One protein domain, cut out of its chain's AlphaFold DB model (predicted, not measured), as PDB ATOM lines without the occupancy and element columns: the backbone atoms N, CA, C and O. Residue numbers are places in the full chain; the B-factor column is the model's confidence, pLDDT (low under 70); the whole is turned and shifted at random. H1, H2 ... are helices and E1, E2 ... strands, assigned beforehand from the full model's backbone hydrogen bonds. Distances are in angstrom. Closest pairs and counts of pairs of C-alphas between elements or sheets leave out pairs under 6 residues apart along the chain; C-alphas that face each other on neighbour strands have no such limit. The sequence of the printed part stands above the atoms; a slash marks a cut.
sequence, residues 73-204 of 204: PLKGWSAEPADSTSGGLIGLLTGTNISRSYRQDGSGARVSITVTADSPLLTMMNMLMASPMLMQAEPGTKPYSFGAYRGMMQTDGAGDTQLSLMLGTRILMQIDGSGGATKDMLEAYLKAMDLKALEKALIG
ATOM      1  N   PRO A  73     208.913 191.653 189.032       96.25
ATOM      2  CA  PRO A  73     209.416 191.831 187.680       96.25
ATOM      3  C   PRO A  73     209.132 190.597 186.817       96.25
ATOM      4  O   PRO A  73     209.321 189.449 187.230       96.25
ATOM      5  N   LEU A  74     208.682 190.840 185.585       97.25
ATOM      6  CA  LEU A  74     208.457 189.775 184.611       97.25
ATOM      7  C   LEU A  74     209.779 189.086 184.242       97.25
ATOM      8  O   LEU A  74     210.867 189.617 184.444       97.25
ATOM      9  N   LYS A  75     209.703 187.897 183.636       96.38
ATOM     10  CA  LYS A  75     210.906 187.182 183.187       96.38
ATOM     11  C   LYS A  75     211.748 188.057 182.245       96.38
ATOM     12  O   LYS A  75     211.247 188.510 181.218       96.38
ATOM     13  N   GLY A  76     213.034 188.212 182.566       95.50
ATOM     14  CA  GLY A  76     213.959 189.074 181.820       95.50
ATOM     15  C   GLY A  76     213.786 190.562 182.124       95.50
ATOM     16  O   GLY A  76     214.159 191.393 181.300       95.50
ATOM     17  N   TRP A  77     213.167 190.887 183.258       97.62
ATOM     18  CA  TRP A  77     213.110 192.224 183.822       97.62
ATOM     19  C   TRP A  77     213.673 192.211 185.241       97.62
ATOM     20  O   TRP A  77     213.622 191.206 185.951       97.62
ATOM     21  N   SER A  78     214.143 193.374 185.663       95.44
ATOM     22  CA  SER A  78     214.517 193.709 187.030       95.44
ATOM     23  C   SER A  78     213.684 194.900 187.503       95.44
ATOM     24  O   SER A  78     213.187 195.677 186.686       95.44
ATOM     25  N   ALA A  79     213.495 195.034 188.815       93.62
ATOM     26  CA  ALA A  79     212.728 196.124 189.406       93.62
ATOM     27  C   ALA A  79     213.511 196.805 190.525       93.62
ATOM     28  O   ALA A  79     214.274 196.162 191.249       93.62
ATOM     29  N   GLU A  80     213.288 198.105 190.673       88.50
ATOM     30  CA  GLU A  80     213.624 198.817 191.902       88.50
ATOM     31  C   GLU A  80     212.624 198.431 193.010       88.50
ATOM     32  O   GLU A  80     211.527 197.926 192.714       88.50
ATOM     33  N   PRO A  81     212.974 198.627 194.298       84.00
ATOM     34  CA  PRO A  81     212.003 198.506 195.377       84.00
ATOM     35  C   PRO A  81     210.759 199.337 195.056       84.00
ATOM     36  O   PRO A  81     210.866 200.445 194.533       84.00
ATOM     37  N   ALA A  82     209.580 198.777 195.323       80.38
ATOM     38  CA  ALA A  82     208.357 199.549 195.189       80.38
ATOM     39  C   ALA A  82     208.349 200.653 196.254       80.38
ATOM     40  O   ALA A  82     208.725 200.418 197.402       80.38
ATOM     41  N   ASP A  83     207.925 201.838 195.846       81.06
ATOM     42  CA  ASP A  83     207.720 202.990 196.710       81.06
ATOM     43  C   ASP A  83     206.222 203.098 197.011       81.06
ATOM     44  O   ASP A  83     205.384 202.950 196.119       81.06
ATOM     45  N   SER A  84     205.873 203.328 198.271       78.19
ATOM     46  CA  SER A  84     204.502 203.590 198.690       78.19
ATOM     47  C   SER A  84     204.490 204.794 199.619       78.19
ATOM     48  O   SER A  84     204.935 204.725 200.762       78.19
ATOM     49  N   THR A  85     203.903 205.887 199.142       75.50
ATOM     50  CA  THR A  85     203.725 207.122 199.897       75.50
ATOM     51  C   THR A  85     202.244 207.319 200.227       75.50
ATOM     52  O   THR A  85     201.428 207.579 199.344       75.50
ATOM     53  N   SER A  86     201.885 207.219 201.510       61.59
ATOM     54  CA  SER A  86     200.520 207.474 202.019       61.59
ATOM     55  C   SER A  86     200.456 208.425 203.216       61.59
ATOM     56  O   SER A  86     199.379 208.913 203.550       61.59
ATOM     57  N   GLY A  87     201.594 208.712 203.854       63.00
ATOM     58  CA  GLY A  87     201.657 209.432 205.125       63.00
ATOM     59  C   GLY A  87     202.074 210.904 205.023       63.00
ATOM     60  O   GLY A  87     202.632 211.377 204.029       63.00
ATOM     61  N   GLY A  88     201.837 211.639 206.113       67.75
ATOM     62  CA  GLY A  88     202.302 213.017 206.291       67.75
ATOM     63  C   GLY A  88     201.605 214.052 205.398       67.75
ATOM     64  O   GLY A  88     200.525 213.828 204.858       67.75
ATOM     65  N   LEU A  89     202.224 215.230 205.256       66.81
ATOM     66  CA  LEU A  89     201.671 216.336 204.459       66.81
ATOM     67  C   LEU A  89     201.549 215.991 202.968       66.81
ATOM     68  O   LEU A  89     200.642 216.488 202.310       66.81
ATOM     69  N   ILE A  90     202.441 215.146 202.442       65.62
ATOM     70  CA  ILE A  90     202.417 214.726 201.035       65.62
ATOM     71  C   ILE A  90     201.214 213.810 200.793       65.62
ATOM     72  O   ILE A  90     200.395 214.138 199.942       65.62
ATOM     73  N   GLY A  91     201.021 212.762 201.605       68.38
ATOM     74  CA  GLY A  91     199.861 211.867 201.488       68.38
ATOM     75  C   GLY A  91     198.509 212.579 201.631       68.38
ATOM     76  O   GLY A  91     197.571 212.278 200.898       68.38
ATOM     77  N   LEU A  92     198.413 213.603 202.489       67.31
ATOM     78  CA  LEU A  92     197.200 214.428 202.604       67.31
ATOM     79  C   LEU A  92     196.887 215.246 201.338       67.31
ATOM     80  O   LEU A  92     195.723 215.548 201.080       67.31
ATOM     81  N   LEU A  93     197.904 215.630 200.564       70.19
ATOM     82  CA  LEU A  93     197.744 216.421 199.341       70.19
ATOM     83  C   LEU A  93     197.567 215.539 198.102       70.19
ATOM     84  O   LEU A  93     196.768 215.860 197.222       70.19
ATOM     85  N   THR A  94     198.320 214.442 198.021       71.44
ATOM     86  CA  THR A  94     198.393 213.592 196.831       71.44
ATOM     87  C   THR A  94     197.526 212.347 196.925       71.44
ATOM     88  O   THR A  94     197.298 211.722 195.893       71.44
ATOM     89  N   GLY A  95     196.998 212.012 198.105       82.31
ATOM     90  CA  GLY A  95     196.372 210.722 198.377       82.31
ATOM     91  C   GLY A  95     197.414 209.617 198.566       82.31
ATOM     92  O   GLY A  95     198.601 209.884 198.764       82.31
ATOM     93  N   THR A  96     196.963 208.369 198.470       85.00
ATOM     94  CA  THR A  96     197.852 207.202 198.460       85.00
ATOM     95  C   THR A  96     198.492 207.074 197.084       85.00
ATOM     96  O   THR A  96     197.781 207.019 196.080       85.00
ATOM     97  N   ASN A  97     199.818 206.997 197.030       87.00
ATOM     98  CA  ASN A  97     200.571 206.760 195.806       87.00
ATOM     99  C   ASN A  97     201.477 205.536 195.975       87.00
ATOM    100  O   ASN A  97     202.216 205.449 196.950       87.00
ATOM    101  N   ILE A  98     201.406 204.596 195.038       91.56
ATOM    102  CA  ILE A  98     202.263 203.408 195.000       91.56
ATOM    103  C   ILE A  98     202.920 203.379 193.633       91.56
ATOM    104  O   ILE A  98     202.225 203.471 192.620       91.56
ATOM    105  N   SER A  99     204.237 203.228 193.583       93.19
ATOM    106  CA  SER A  99     204.959 203.158 192.324       93.19
ATOM    107  C   SER A  99     206.047 202.095 192.321       93.19
ATOM    108  O   SER A  99     206.595 201.724 193.358       93.19
ATOM    109  N   ARG A 100     206.351 201.560 191.139       95.56
ATOM    110  CA  ARG A 100     207.487 200.654 190.939       95.56
ATOM    111  C   ARG A 100     208.032 200.808 189.528       95.56
ATOM    112  O   ARG A 100     207.267 200.812 188.562       95.56
ATOM    113  N   SER A 101     209.356 200.887 189.432       96.50
ATOM    114  CA  SER A 101     210.085 200.977 188.169       96.50
ATOM    115  C   SER A 101     210.707 199.638 187.798       96.50
ATOM    116  O   SER A 101     211.356 198.990 188.617       96.50
ATOM    117  N   TYR A 102     210.550 199.261 186.535       97.44
ATOM    118  CA  TYR A 102     211.031 198.027 185.936       97.44
ATOM    119  C   TYR A 102     211.939 198.332 184.749       97.44
ATOM    120  O   TYR A 102     211.701 199.254 183.965       97.44
ATOM    121  N   ARG A 103     212.962 197.505 184.570       97.25
ATOM    122  CA  ARG A 103     213.918 197.584 183.469       97.25
ATOM    123  C   ARG A 103     214.064 196.224 182.819       97.25
ATOM    124  O   ARG A 103     214.232 195.230 183.514       97.25
ATOM    125  N   GLN A 104     214.012 196.183 181.494       96.94
ATOM    126  CA  GLN A 104     214.246 194.944 180.770       96.94
ATOM    127  C   GLN A 104     215.745 194.641 180.720       96.94
ATOM    128  O   GLN A 104     216.562 195.510 180.409       96.94
ATOM    129  N   ASP A 105     216.109 193.395 180.982       94.25
ATOM    130  CA  ASP A 105     217.494 192.952 180.955       94.25
ATOM    131  C   ASP A 105     218.018 192.932 179.514       94.25
ATOM    132  O   ASP A 105     217.385 192.411 178.593       94.25
ATOM    133  N   GLY A 106     219.204 193.507 179.305       87.50
ATOM    134  CA  GLY A 106     219.855 193.535 177.995       87.50
ATOM    135  C   GLY A 106     219.245 194.509 176.979       87.50
ATOM    136  O   GLY A 106     219.747 194.582 175.858       87.50
ATOM    137  N   SER A 107     218.216 195.281 177.346       91.88
ATOM    138  CA  SER A 107     217.674 196.370 176.526       91.88
ATOM    139  C   SER A 107     217.615 197.690 177.312       91.88
ATOM    140  O   SER A 107     217.933 197.752 178.500       91.88
ATOM    141  N   GLY A 108     217.259 198.784 176.632       88.81
ATOM    142  CA  GLY A 108     217.034 200.090 177.259       88.81
ATOM    143  C   GLY A 108     215.614 200.291 177.798       88.81
ATOM    144  O   GLY A 108     215.354 201.340 178.395       88.81
ATOM    145  N   ALA A 109     214.718 199.320 177.588       96.50
ATOM    146  CA  ALA A 109     213.298 199.469 177.860       96.50
ATOM    147  C   ALA A 109     213.033 199.597 179.362       96.50
ATOM    148  O   ALA A 109     213.554 198.834 180.182       96.50
ATOM    149  N   ARG A 110     212.200 200.575 179.712       97.19
ATOM    150  CA  ARG A 110     211.745 200.823 181.077       97.19
ATOM    151  C   ARG A 110     210.229 200.870 181.112       97.19
ATOM    152  O   ARG A 110     209.611 201.443 180.217       97.19
ATOM    153  N   VAL A 111     209.667 200.295 182.165       98.00
ATOM    154  CA  VAL A 111     208.255 200.426 182.512       98.00
ATOM    155  C   VAL A 111     208.181 201.015 183.911       98.00
ATOM    156  O   VAL A 111     208.853 200.516 184.802       98.00
ATOM    157  N   SER A 112     207.390 202.057 184.121       97.56
ATOM    158  CA  SER A 112     207.044 202.547 185.456       97.56
ATOM    159  C   SER A 112     205.553 202.369 185.663       97.56
ATOM    160  O   SER A 112     204.773 202.677 184.768       97.56
ATOM    161  N   ILE A 113     205.156 201.840 186.813       97.38
ATOM    162  CA  ILE A 113     203.750 201.741 187.200       97.38
ATOM    163  C   ILE A 113     203.542 202.698 188.358       97.38
ATOM    164  O   ILE A 113     204.255 202.595 189.350       97.38
ATOM    165  N   THR A 114     202.555 203.579 188.242       94.81
ATOM    166  CA  THR A 114     202.113 204.479 189.309       94.81
ATOM    167  C   THR A 114     200.626 204.279 189.549       94.81
ATOM    168  O   THR A 114     199.820 204.312 188.624       94.81
ATOM    169  N   VAL A 115     200.241 204.089 190.802       94.19
ATOM    170  CA  VAL A 115     198.855 203.942 191.233       94.19
ATOM    171  C   VAL A 115     198.565 205.039 192.233       94.19
ATOM    172  O   VAL A 115     199.188 205.102 193.287       94.19
ATOM    173  N   THR A 116     197.612 205.901 191.899       91.56
ATOM    174  CA  THR A 116     197.137 206.960 192.786       91.56
ATOM    175  C   THR A 116     195.712 206.648 193.210       91.56
ATOM    176  O   THR A 116     194.847 206.437 192.359       91.56
ATOM    177  N   ALA A 117     195.460 206.647 194.514       90.25
ATOM    178  CA  ALA A 117     194.153 206.431 195.113       90.25
ATOM    179  C   ALA A 117     193.810 207.563 196.087       90.25
ATOM    180  O   ALA A 117     194.693 208.169 196.696       90.25
ATOM    181  N   ASP A 118     192.518 207.856 196.226       83.62
ATOM    182  CA  ASP A 118     191.986 208.811 197.212       83.62
ATOM    183  C   ASP A 118     192.564 210.233 197.148       83.62
ATOM    184  O   ASP A 118     192.498 210.999 198.107       83.62
ATOM    185  N   SER A 119     193.075 210.633 195.982       83.12
ATOM    186  CA  SER A 119     193.521 212.005 195.762       83.12
ATOM    187  C   SER A 119     192.345 212.921 195.407       83.12
ATOM    188  O   SER A 119     191.579 212.602 194.486       83.12
ATOM    189  N   PRO A 120     192.240 214.121 196.007       81.00
ATOM    190  CA  PRO A 120     191.315 215.161 195.552       81.00
ATOM    191  C   PRO A 120     191.489 215.496 194.062       81.00
ATOM    192  O   PRO A 120     190.519 215.814 193.368       81.00
ATOM    193  N   LEU A 121     192.718 215.360 193.549       80.88
ATOM    194  CA  LEU A 121     193.066 215.641 192.157       80.88
ATOM    195  C   LEU A 121     192.422 214.660 191.167       80.88
ATOM    196  O   LEU A 121     192.151 215.048 190.030       80.88
ATOM    197  N   LEU A 122     192.099 213.428 191.581       84.56
ATOM    198  CA  LEU A 122     191.466 212.440 190.695       84.56
ATOM    199  C   LEU A 122     190.062 212.856 190.262       84.56
ATOM    200  O   LEU A 122     189.660 212.588 189.131       84.56
ATOM    201  N   THR A 123     189.334 213.574 191.121       81.12
ATOM    202  CA  THR A 123     188.013 214.112 190.764       81.12
ATOM    203  C   THR A 123     188.122 215.093 189.597       81.12
ATOM    204  O   THR A 123     187.327 215.045 188.660       81.12
ATOM    205  N   MET A 124     189.145 215.953 189.620       80.62
ATOM    206  CA  MET A 124     189.424 216.889 188.533       80.62
ATOM    207  C   MET A 124     189.908 216.156 187.275       80.62
ATOM    208  O   MET A 124     189.445 216.460 186.175       80.62
ATOM    209  N   MET A 125     190.778 215.155 187.432       77.81
ATOM    210  CA  MET A 125     191.294 214.348 186.322       77.81
ATOM    211  C   MET A 125     190.168 213.627 185.569       77.81
ATOM    212  O   MET A 125     190.120 213.685 184.344       77.81
ATOM    213  N   ASN A 126     189.207 213.032 186.285       78.81
ATOM    214  CA  ASN A 126     188.046 212.361 185.686       78.81
ATOM    215  C   ASN A 126     187.226 213.297 184.792       78.81
ATOM    216  O   ASN A 126     186.813 212.913 183.697       78.81
ATOM    217  N   MET A 127     187.014 214.537 185.237       80.62
ATOM    218  CA  MET A 127     186.299 215.550 184.455       80.62
ATOM    219  C   MET A 127     187.073 215.943 183.193       80.62
ATOM    220  O   MET A 127     186.476 216.113 182.131       80.62
ATOM    221  N   LEU A 128     188.401 216.059 183.290       78.56
ATOM    222  CA  LEU A 128     189.262 216.376 182.151       78.56
ATOM    223  C   LEU A 128     189.322 215.230 181.134       78.56
ATOM    224  O   LEU A 128     189.194 215.486 179.939       78.56
ATOM    225  N   MET A 129     189.441 213.976 181.583       75.62
ATOM    226  CA  MET A 129     189.437 212.793 180.708       75.62
ATOM    227  C   MET A 129     188.100 212.607 179.977       75.62
ATOM    228  O   MET A 129     188.073 212.109 178.855       75.62
ATOM    229  N   ALA A 130     186.985 213.022 180.586       77.62
ATOM    230  CA  ALA A 130     185.672 213.016 179.943       77.62
ATOM    231  C   ALA A 130     185.499 214.137 178.898       77.62
ATOM    232  O   ALA A 130     184.537 214.116 178.125       77.62
ATOM    233  N   SER A 131     186.404 215.123 178.861       78.94
ATOM    234  CA  SER A 131     186.309 216.272 177.963       78.94
ATOM    235  C   SER A 131     186.914 215.978 176.579       78.94
ATOM    236  O   SER A 131     188.097 215.643 176.480       78.94
ATOM    237  N   PRO A 132     186.178 216.215 175.472       74.19
ATOM    238  CA  PRO A 132     186.703 216.085 174.107       74.19
ATOM    239  C   PRO A 132     187.869 217.028 173.779       74.19
ATOM    240  O   PRO A 132     188.523 216.862 172.749       74.19
ATOM    241  N   MET A 133     188.104 218.049 174.610       77.62
ATOM    242  CA  MET A 133     189.196 219.009 174.434       77.62
ATOM    243  C   MET A 133     190.569 218.370 174.664       77.62
ATOM    244  O   MET A 133     191.514 218.725 173.970       77.62
ATOM    245  N   LEU A 134     190.687 217.402 175.580       74.69
ATOM    246  CA  LEU A 134     191.981 216.808 175.932       74.69
ATOM    247  C   LEU A 134     192.569 216.002 174.763       74.69
ATOM    248  O   LEU A 134     193.732 216.173 174.413       74.69
ATOM    249  N   MET A 135     191.734 215.216 174.076       73.75
ATOM    250  CA  MET A 135     192.151 214.464 172.882       73.75
ATOM    251  C   MET A 135     192.556 215.364 171.704       73.75
ATOM    252  O   MET A 135     193.282 214.924 170.819       73.75
ATOM    253  N   GLN A 136     192.059 216.603 171.666       75.62
ATOM    254  CA  GLN A 136     192.404 217.576 170.626       75.62
ATOM    255  C   GLN A 136     193.661 218.381 170.974       75.62
ATOM    256  O   GLN A 136     194.367 218.815 170.069       75.62
ATOM    257  N   ALA A 137     193.922 218.589 172.266       75.81
ATOM    258  CA  ALA A 137     195.056 219.362 172.759       75.81
ATOM    259  C   ALA A 137     196.374 218.575 172.743       75.81
ATOM    260  O   ALA A 137     197.423 219.176 172.544       75.81
ATOM    261  N   GLU A 138     196.313 217.253 172.922       74.56
ATOM    262  CA  GLU A 138     197.486 216.381 173.054       74.56
ATOM    263  C   GLU A 138     197.578 215.420 171.850       74.56
ATOM    264  O   GLU A 138     196.941 214.355 171.851       74.56
ATOM    265  N   PRO A 139     198.355 215.763 170.801       78.38
ATOM    266  CA  PRO A 139     198.601 214.870 169.676       78.38
ATOM    267  C   PRO A 139     199.155 213.527 170.164       78.38
ATOM    268  O   PRO A 139     200.081 213.489 170.963       78.38
ATOM    269  N   GLY A 140     198.594 212.419 169.674       83.94
ATOM    270  CA  GLY A 140     199.011 211.072 170.085       83.94
ATOM    271  C   GLY A 140     198.166 210.455 171.203       83.94
ATOM    272  O   GLY A 140     198.288 209.254 171.438       83.94
ATOM    273  N   THR A 141     197.250 211.213 171.815       89.56
ATOM    274  CA  THR A 141     196.284 210.685 172.788       89.56
ATOM    275  C   THR A 141     195.109 209.996 172.098       89.56
ATOM    276  O   THR A 141     194.483 210.545 171.189       89.56
ATOM    277  N   LYS A 142     194.787 208.771 172.522       89.88
ATOM    278  CA  LYS A 142     193.672 207.971 171.999       89.88
ATOM    279  C   LYS A 142     192.948 207.238 173.131       89.88
ATOM    280  O   LYS A 142     193.585 206.875 174.120       89.88
ATOM    281  N   PRO A 143     191.642 206.953 172.987       89.81
ATOM    282  CA  PRO A 143     190.937 206.084 173.922       89.81
ATOM    283  C   PRO A 143     191.616 204.715 174.035       89.81
ATOM    284  O   PRO A 143     192.037 204.136 173.031       89.81
ATOM    285  N   TYR A 144     191.687 204.188 175.254       93.25
ATOM    286  CA  TYR A 144     192.253 202.876 175.550       93.25
ATOM    287  C   TYR A 144     191.377 202.133 176.561       93.25
ATOM    288  O   TYR A 144     190.711 202.730 177.408       93.25
ATOM    289  N   SER A 145     191.364 200.809 176.474       93.94
ATOM    290  CA  SER A 145     190.660 199.963 177.430       93.94
ATOM    291  C   SER A 145     191.416 198.666 177.638       93.94
ATOM    292  O   SER A 145     191.910 198.080 176.673       93.94
ATOM    293  N   PHE A 146     191.416 198.189 178.875       95.44
ATOM    294  CA  PHE A 146     191.976 196.904 179.258       95.44
ATOM    295  C   PHE A 146     190.937 196.129 180.073       95.44
ATOM    296  O   PHE A 146     190.626 196.477 181.212       95.44
ATOM    297  N   GLY A 147     190.339 195.094 179.475       93.00
ATOM    298  CA  GLY A 147     189.218 194.378 180.088       93.00
ATOM    299  C   GLY A 147     188.029 195.307 180.367       93.00
ATOM    300  O   GLY A 147     187.486 195.917 179.450       93.00
ATOM    301  N   ALA A 148     187.622 195.407 181.636       91.38
ATOM    302  CA  ALA A 148     186.543 196.298 182.075       91.38
ATOM    303  C   ALA A 148     187.012 197.739 182.363       91.38
ATOM    304  O   ALA A 148     186.177 198.627 182.541       91.38
ATOM    305  N   TYR A 149     188.325 197.977 182.403       93.00
ATOM    306  CA  TYR A 149     188.910 199.257 182.785       93.00
ATOM    307  C   TYR A 149     189.069 200.155 181.564       93.00
ATOM    308  O   TYR A 149     189.579 199.738 180.518       93.00
ATOM    309  N   ARG A 150     188.608 201.398 181.691       91.00
ATOM    310  CA  ARG A 150     188.640 202.403 180.626       91.00
ATOM    311  C   ARG A 150     189.678 203.462 180.935       91.00
ATOM    312  O   ARG A 150     189.945 203.763 182.096       91.00
ATOM    313  N   GLY A 151     190.208 204.060 179.883       91.56
ATOM    314  CA  GLY A 151     191.179 205.118 180.018       91.56
ATOM    315  C   GLY A 151     191.693 205.614 178.679       91.56
ATOM    316  O   GLY A 151     190.953 205.670 177.693       91.56
ATOM    317  N   MET A 152     192.957 206.012 178.653       92.25
ATOM    318  CA  MET A 152     193.591 206.621 177.489       92.25
ATOM    319  C   MET A 152     195.016 206.106 177.334       92.25
ATOM    320  O   MET A 152     195.664 205.724 178.306       92.25
ATOM    321  N   MET A 153     195.483 206.099 176.097       94.06
ATOM    322  CA  MET A 153     196.875 205.868 175.751       94.06
ATOM    323  C   MET A 153     197.405 207.133 175.103       94.06
ATOM    324  O   MET A 153     196.783 207.650 174.173       94.06
ATOM    325  N   GLN A 154     198.547 207.596 175.575       93.00
ATOM    326  CA  GLN A 154     199.273 208.716 175.007       93.00
ATOM    327  C   GLN A 154     200.620 208.218 174.498       93.00
ATOM    328  O   GLN A 154     201.286 207.445 175.178       93.00
ATOM    329  N   THR A 155     201.007 208.655 173.304       93.00
ATOM    330  CA  THR A 155     202.346 208.421 172.759       93.00
ATOM    331  C   THR A 155     202.933 209.758 172.353       93.00
ATOM    332  O   THR A 155     202.292 210.502 171.608       93.00
ATOM    333  N   ASP A 156     204.125 210.065 172.849       89.12
ATOM    334  CA  ASP A 156     204.799 211.322 172.553       89.12
ATOM    335  C   ASP A 156     205.622 211.262 171.249       89.12
ATOM    336  O   ASP A 156     205.653 210.256 170.533       89.12
ATOM    337  N   GLY A 157     206.293 212.367 170.914       84.12
ATOM    338  CA  GLY A 157     207.144 212.452 169.724       84.12
ATOM    339  C   GLY A 157     208.432 211.619 169.791       84.12
ATOM    340  O   GLY A 157     209.038 211.380 168.747       84.12
ATOM    341  N   ALA A 158     208.854 211.182 170.982       85.19
ATOM    342  CA  ALA A 158     210.004 210.302 171.190       85.19
ATOM    343  C   ALA A 158     209.628 208.811 171.079       85.19
ATOM    344  O   ALA A 158     210.511 207.962 170.942       85.19
ATOM    345  N   GLY A 159     208.328 208.500 171.068       85.50
ATOM    346  CA  GLY A 159     207.798 207.140 171.044       85.50
ATOM    347  C   GLY A 159     207.567 206.555 172.437       85.50
ATOM    348  O   GLY A 159     207.183 205.386 172.536       85.50
ATOM    349  N   ASP A 160     207.756 207.346 173.494       94.06
ATOM    350  CA  ASP A 160     207.401 206.947 174.850       94.06
ATOM    351  C   ASP A 160     205.872 206.894 174.957       94.06
ATOM    352  O   ASP A 160     205.143 207.676 174.338       94.06
ATOM    353  N   THR A 161     205.366 205.892 175.670       95.31
ATOM    354  CA  THR A 161     203.936 205.574 175.710       95.31
ATOM    355  C   THR A 161     203.453 205.501 177.144       95.31
ATOM    356  O   THR A 161     203.999 204.738 177.928       95.31
ATOM    357  N   GLN A 162     202.379 206.213 177.464       95.56
ATOM    358  CA  GLN A 162     201.713 206.147 178.759       95.56
ATOM    359  C   GLN A 162     200.312 205.551 178.599       95.56
ATOM    360  O   GLN A 162     199.507 206.024 177.793       95.56
ATOM    361  N   LEU A 163     199.999 204.520 179.384       96.44
ATOM    362  CA  LEU A 163     198.644 204.003 179.566       96.44
ATOM    363  C   LEU A 163     198.080 204.546 180.874       96.44
ATOM    364  O   LEU A 163     198.636 204.286 181.932       96.44
ATOM    365  N   SER A 164     196.951 205.240 180.810       93.81
ATOM    366  CA  SER A 164     196.202 205.697 181.982       93.81
ATOM    367  C   SER A 164     194.888 204.928 182.049       93.81
ATOM    368  O   SER A 164     194.129 204.967 181.085       93.81
ATOM    369  N   LEU A 165     194.594 204.248 183.158       94.31
ATOM    370  CA  LEU A 165     193.377 203.463 183.385       94.31
ATOM    371  C   LEU A 165     192.699 203.872 184.693       94.31
ATOM    372  O   LEU A 165     193.341 203.958 185.736       94.31
ATOM    373  N   MET A 166     191.380 204.052 184.643       91.25
ATOM    374  CA  MET A 166     190.559 204.261 185.833       91.25
ATOM    375  C   MET A 166     190.074 202.921 186.385       91.25
ATOM    376  O   MET A 166     189.431 202.141 185.673       91.25
ATOM    377  N   LEU A 167     190.369 202.672 187.660       92.38
ATOM    378  CA  LEU A 167     189.867 201.538 188.428       92.38
ATOM    379  C   LEU A 167     188.788 202.074 189.377       92.38
ATOM    380  O   LEU A 167     189.057 202.872 190.279       92.38
ATOM    381  N   GLY A 168     187.533 201.721 189.102       86.75
ATOM    382  CA  GLY A 168     186.388 202.370 189.734       86.75
ATOM    383  C   GLY A 168     186.342 203.873 189.416       86.75
ATOM    384  O   GLY A 168     186.498 204.285 188.266       86.75
ATOM    385  N   THR A 169     186.108 204.702 190.436       83.06
ATOM    386  CA  THR A 169     186.031 206.173 190.304       83.06
ATOM    387  C   THR A 169     187.121 206.920 191.071       83.06
ATOM    388  O   THR A 169     187.241 208.136 190.918       83.06
ATOM    389  N   ARG A 170     187.903 206.211 191.897       88.06
ATOM    390  CA  ARG A 170     188.811 206.789 192.906       88.06
ATOM    391  C   ARG A 170     190.254 206.304 192.804       88.06
ATOM    392  O   ARG A 170     191.064 206.695 193.638       88.06
ATOM    393  N   ILE A 171     190.573 205.481 191.805       92.50
ATOM    394  CA  ILE A 171     191.928 204.987 191.561       92.50
ATOM    395  C   ILE A 171     192.297 205.244 190.104       92.50
ATOM    396  O   ILE A 171     191.578 204.839 189.189       92.50
ATOM    397  N   LEU A 172     193.444 205.881 189.901       92.94
ATOM    398  CA  LEU A 172     194.094 206.021 188.606       92.94
ATOM    399  C   LEU A 172     195.367 205.184 188.604       92.94
ATOM    400  O   LEU A 172     196.239 205.361 189.453       92.94
ATOM    401  N   MET A 173     195.475 204.303 187.620       95.06
ATOM    402  CA  MET A 173     196.693 203.573 187.309       95.06
ATOM    403  C   MET A 173     197.324 204.175 186.059       95.06
ATOM    404  O   MET A 173     196.657 204.327 185.037       95.06
ATOM    405  N   GLN A 174     198.608 204.488 186.140       95.62
ATOM    406  CA  GLN A 174     199.433 204.954 185.037       95.62
ATOM    407  C   GLN A 174     200.565 203.960 184.816       95.62
ATOM    408  O   GLN A 174     201.161 203.465 185.773       95.62
ATOM    409  N   ILE A 175     200.826 203.642 183.554       97.88
ATOM    410  CA  ILE A 175     201.931 202.787 183.149       97.88
ATOM    411  C   ILE A 175     202.694 203.499 182.051       97.88
ATOM    412  O   ILE A 175     202.193 203.638 180.936       97.88
ATOM    413  N   ASP A 176     203.902 203.921 182.384       97.50
ATOM    414  CA  ASP A 176     204.798 204.661 181.516       97.50
ATOM    415  C   ASP A 176     205.818 203.716 180.897       97.50
ATOM    416  O   ASP A 176     206.499 202.962 181.590       97.50
ATOM    417  N   GLY A 177     205.932 203.762 179.581       97.44
ATOM    418  CA  GLY A 177     206.885 203.020 178.780       97.44
ATOM    419  C   GLY A 177     207.880 203.966 178.147       97.44
ATOM    420  O   GLY A 177     207.478 204.863 177.412       97.44
ATOM    421  N   SER A 178     209.169 203.733 178.379       96.75
ATOM    422  CA  SER A 178     210.235 204.503 177.736       96.75
ATOM    423  C   SER A 178     211.402 203.633 177.286       96.75
ATOM    424  O   SER A 178     211.488 202.441 177.603       96.75
ATOM    425  N   GLY A 179     212.320 204.220 176.514       94.44
ATOM    426  CA  GLY A 179     213.560 203.549 176.109       94.44
ATOM    427  C   GLY A 179     213.335 202.345 175.187       94.44
ATOM    428  O   GLY A 179     214.095 201.380 175.235       94.44
ATOM    429  N   GLY A 180     212.278 202.394 174.371       93.56
ATOM    430  CA  GLY A 180     211.883 201.311 173.466       93.56
ATOM    431  C   GLY A 180     210.888 200.309 174.060       93.56
ATOM    432  O   GLY A 180     210.632 199.279 173.437       93.56
ATOM    433  N   ALA A 181     210.320 200.587 175.239       96.50
ATOM    434  CA  ALA A 181     209.217 199.797 175.773       96.50
ATOM    435  C   ALA A 181     207.995 199.882 174.845       96.50
ATOM    436  O   ALA A 181     207.509 200.966 174.527       96.50
ATOM    437  N   THR A 182     207.494 198.732 174.400       95.12
ATOM    438  CA  THR A 182     206.337 198.673 173.501       95.12
ATOM    439  C   THR A 182     205.037 198.581 174.289       95.12
ATOM    440  O   THR A 182     205.009 198.102 175.423       95.12
ATOM    441  N   LYS A 183     203.921 198.944 173.651       95.25
ATOM    442  CA  LYS A 183     202.578 198.761 174.218       95.25
ATOM    443  C   LYS A 183     202.351 197.341 174.759       95.25
ATOM    444  O   LYS A 183     201.793 197.184 175.839       95.25
ATOM    445  N   ASP A 184     202.814 196.315 174.049       96.44
ATOM    446  CA  ASP A 184     202.651 194.920 174.475       96.44
ATOM    447  C   ASP A 184     203.413 194.610 175.772       96.44
ATOM    448  O   ASP A 184     202.936 193.820 176.587       96.44
ATOM    449  N   MET A 185     204.569 195.248 175.995       96.94
ATOM    450  CA  MET A 185     205.312 195.132 177.255       96.94
ATOM    451  C   MET A 185     204.535 195.765 178.413       96.94
ATOM    452  O   MET A 185     204.451 195.172 179.486       96.94
ATOM    453  N   LEU A 186     203.911 196.924 178.190       97.81
ATOM    454  CA  LEU A 186     203.073 197.587 179.193       97.81
ATOM    455  C   LEU A 186     201.825 196.744 179.503       97.81
ATOM    456  O   LEU A 186     201.477 196.530 180.664       97.81
ATOM    457  N   GLU A 187     201.185 196.185 178.472       97.25
ATOM    458  CA  GLU A 187     200.050 195.274 178.640       97.25
ATOM    459  C   GLU A 187     200.428 193.961 179.336       97.25
ATOM    460  O   GLU A 187     199.582 193.360 179.997       97.25
ATOM    461  N   ALA A 188     201.673 193.495 179.214       97.88
ATOM    462  CA  ALA A 188     202.144 192.326 179.951       97.88
ATOM    463  C   ALA A 188     202.154 192.584 181.465       97.88
ATOM    464  O   ALA A 188     201.718 191.720 182.226       97.88
ATOM    465  N   TYR A 189     202.560 193.781 181.895       97.69
ATOM    466  CA  TYR A 189     202.472 194.185 183.298       97.69
ATOM    467  C   TYR A 189     201.022 194.328 183.772       97.69
ATOM    468  O   TYR A 189     200.691 193.834 184.847       97.69
ATOM    469  N   LEU A 190     200.123 194.894 182.952       96.31
ATOM    470  CA  LEU A 190     198.684 194.919 183.263       96.31
ATOM    471  C   LEU A 190     198.107 193.520 183.490       96.31
ATOM    472  O   LEU A 190     197.321 193.317 184.410       96.31
ATOM    473  N   LYS A 191     198.502 192.548 182.662       96.50
ATOM    474  CA  LYS A 191     198.050 191.151 182.773       96.50
ATOM    475  C   LYS A 191     198.598 190.440 184.009       96.50
ATOM    476  O   LYS A 191     197.971 189.493 184.471       96.50
ATOM    477  N   ALA A 192     199.755 190.862 184.515       96.50
ATOM    478  CA  ALA A 192     200.372 190.284 185.703       96.50
ATOM    479  C   ALA A 192     199.758 190.796 187.018       96.50
ATOM    480  O   ALA A 192     200.011 190.213 188.068       96.50
ATOM    481  N   MET A 193     198.952 191.861 186.968       95.00
ATOM    482  CA  MET A 193     198.307 192.454 188.137       95.00
ATOM    483  C   MET A 193     196.895 191.918 188.367       95.00
ATOM    484  O   MET A 193     196.087 191.819 187.442       95.00
ATOM    485  N   ASP A 194     196.547 191.687 189.634       94.00
ATOM    486  CA  ASP A 194     195.155 191.523 190.051       94.00
ATOM    487  C   ASP A 194     194.531 192.901 190.322       94.00
ATOM    488  O   ASP A 194     194.489 193.393 191.451       94.00
ATOM    489  N   LEU A 195     194.032 193.533 189.256       93.56
ATOM    490  CA  LEU A 195     193.362 194.840 189.331       93.56
ATOM    491  C   LEU A 195     192.108 194.800 190.234       93.56
ATOM    492  O   LEU A 195     191.760 195.803 190.853       93.56
ATOM    493  N   LYS A 196     191.481 193.616 190.342       91.69
ATOM    494  CA  LYS A 196     190.461 193.202 191.325       91.69
ATOM    495  C   LYS A 196     190.877 193.507 192.762       91.69
ATOM    496  O   LYS A 196     190.254 194.276 193.496       91.69
ATOM    497  N   ALA A 197     191.932 192.808 193.161       91.00
ATOM    498  CA  ALA A 197     192.482 192.860 194.503       91.00
ATOM    499  C   ALA A 197     193.051 194.245 194.824       91.00
ATOM    500  O   ALA A 197     192.833 194.738 195.927       91.00
ATOM    501  N   LEU A 198     193.701 194.887 193.850       91.81
ATOM    502  CA  LEU A 198     194.237 196.237 193.992       91.81
ATOM    503  C   LEU A 198     193.130 197.261 194.276       91.81
ATOM    504  O   LEU A 198     193.249 198.034 195.220       91.81
ATOM    505  N   GLU A 199     192.023 197.232 193.526       90.69
ATOM    506  CA  GLU A 199     190.882 198.123 193.778       90.69
ATOM    507  C   GLU A 199     190.317 197.934 195.193       90.69
ATOM    508  O   GLU A 199     190.074 198.903 195.911       90.69
ATOM    509  N   LYS A 200     190.172 196.677 195.626       89.06
ATOM    510  CA  LYS A 200     189.675 196.349 196.964       89.06
ATOM    511  C   LYS A 200     190.628 196.806 198.073       89.06
ATOM    512  O   LYS A 200     190.158 197.295 199.092       89.06
ATOM    513  N   ALA A 201     191.934 196.623 197.895       87.62
ATOM    514  CA  ALA A 201     192.939 196.924 198.912       87.62
ATOM    515  C   ALA A 201     193.175 198.430 199.115       87.62
ATOM    516  O   ALA A 201     193.664 198.825 200.168       87.62
ATOM    517  N   LEU A 202     192.852 199.262 198.119       84.69
ATOM    518  CA  LEU A 202     193.069 200.712 198.182       84.69
ATOM    519  C   LEU A 202     191.822 201.519 198.559       84.69
ATOM    520  O   LEU A 202     191.957 202.699 198.854       84.69
ATOM    521  N   ILE A 203     190.631 200.914 198.530       78.38
ATOM    522  CA  ILE A 203     189.356 201.579 198.872       78.38
ATOM    523  C   ILE A 203     188.701 200.970 200.129       78.38
ATOM    524  O   ILE A 203     187.807 201.590 200.708       78.38
ATOM    525  N   GLY A 204     189.093 199.751 200.520       61.91
ATOM    526  CA  GLY A 204     188.561 199.027 201.685       61.91
ATOM    527  C   GLY A 204     189.223 199.424 202.995       61.91
ATOM    528  O   GLY A 204     188.492 199.396 204.010       61.91
TER     529      GLY A 204
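What this domain is: This is residues 73 to 204 of the 204 residues of an uncharacterized protein of Thiorhodovibrio sp. 970 (UniProt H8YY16). One twisted sheet of eight strands makes the body and curls round H4 on one of its faces. H5 packs on that same face, H2 crosses the opposite face, and the short helices H1 and H3 only graze the sheet. The printed part has 132 residues, with five named helices and eight named strands in the order E1 E2 H1 E3 E4 H2 H3 E5 E6 E7 E8 H4 H5. The sheet is branched at E3 and its neighbour pairs are antiparallel; the class is mixed, helices and strands. The whole is compact, with a radius of gyration of the C-alphas of 14.9 A, and rounded, spanning 40 by 36 by 28 A.

Where its parts are: Find C-alpha 77 at (213.110, 192.224, 183.822), where E1 begins; it covers residues 77 to 79. Next come E2, residues 83 to 85, and H1, residues 88 to 94. E3, residues 96 to 104, is the longest strand at 27.1 A from first to last C-alpha. From C-alpha 110 at (211.745, 200.823, 181.077), E4 runs over residues 110 to 117 for 23.2 A. Read on to H2, residues 120 to 129, 15.1 A long, and H3, residues 132 to 137. E5 holds residues 142 to 146, E6 residues 149 to 155 and E7 residues 161 to 167, the last two 19.1 A and 19.4 A long. E8, residues 171 to 178, measures 22.9 A. H4, residues 183 to 192, is 14.4 A long, and H5, residues 195 to 203, ends at C-alpha 203, at (189.356, 201.579, 198.872).

How they stand to each other: Begin with the sheet at E3, which has staggered pairing: E1 and E2 lie on one side of it and E4 on the other side. Look at N 78 and O 103, 2.8 A apart, between E1 and E3, and at N 83 and O 99, 2.8 A, between E2 and E3. E3 and E4 form a hairpin, antiparallel at 169 degrees, with N 98 and O 115 at 2.9 A. E4 and E8 are antiparallel neighbours, with N 112 and O 176 at 2.8 A. E5, E6, E7 and E8 make a meander, each strand the antiparallel neighbour of the one before: find N 144 and O 151 at 2.9 A, N 152 and O 164 at 2.9 A, and N 163 and O 175 at 2.8 A. The sheet curls round H4; the closest C-alphas of E8 and H4 are those of Ile 175 and Leu 186, 6.6 A apart. H5 is on the same face, at a height over the sheet of 8.3 A. It lies only just over E8, with 3 of its 9 C-alphas falling there, and runs slantwise to the strands, at 50 degrees to E8 on the local plane. H2 is on the opposite face at a height of 9.7 A and runs across the strands, at 66 degrees to E8 on the local plane. H1 and H2 only just touch, with 3 pairs of C-alphas within 8 A; Thr 94 and Pro 120 have the closest C-alphas, 7.4 A apart. H2 and H3 are close but not clearly touching, about perpendicular at 87 degrees, with the C-alphas of Leu 128 and Leu 134 closest at 6.8 A. In H1, H4 and H5 every O i to N i+4 pair is within hydrogen-bond range; in H2 it is 5 of 6 and in H3 1 of 2.

The domain as a whole: The C-alphas of Gly 106 and Met 127, the two farthest apart, stand 40.6 A from each other. The printed part has no cut, and each link between named elements is tight. It ends at residue 204, the chain's last. The mean pLDDT of the printed part is 88.0; look for values under 70 at residues 86 to 92 and residue 204.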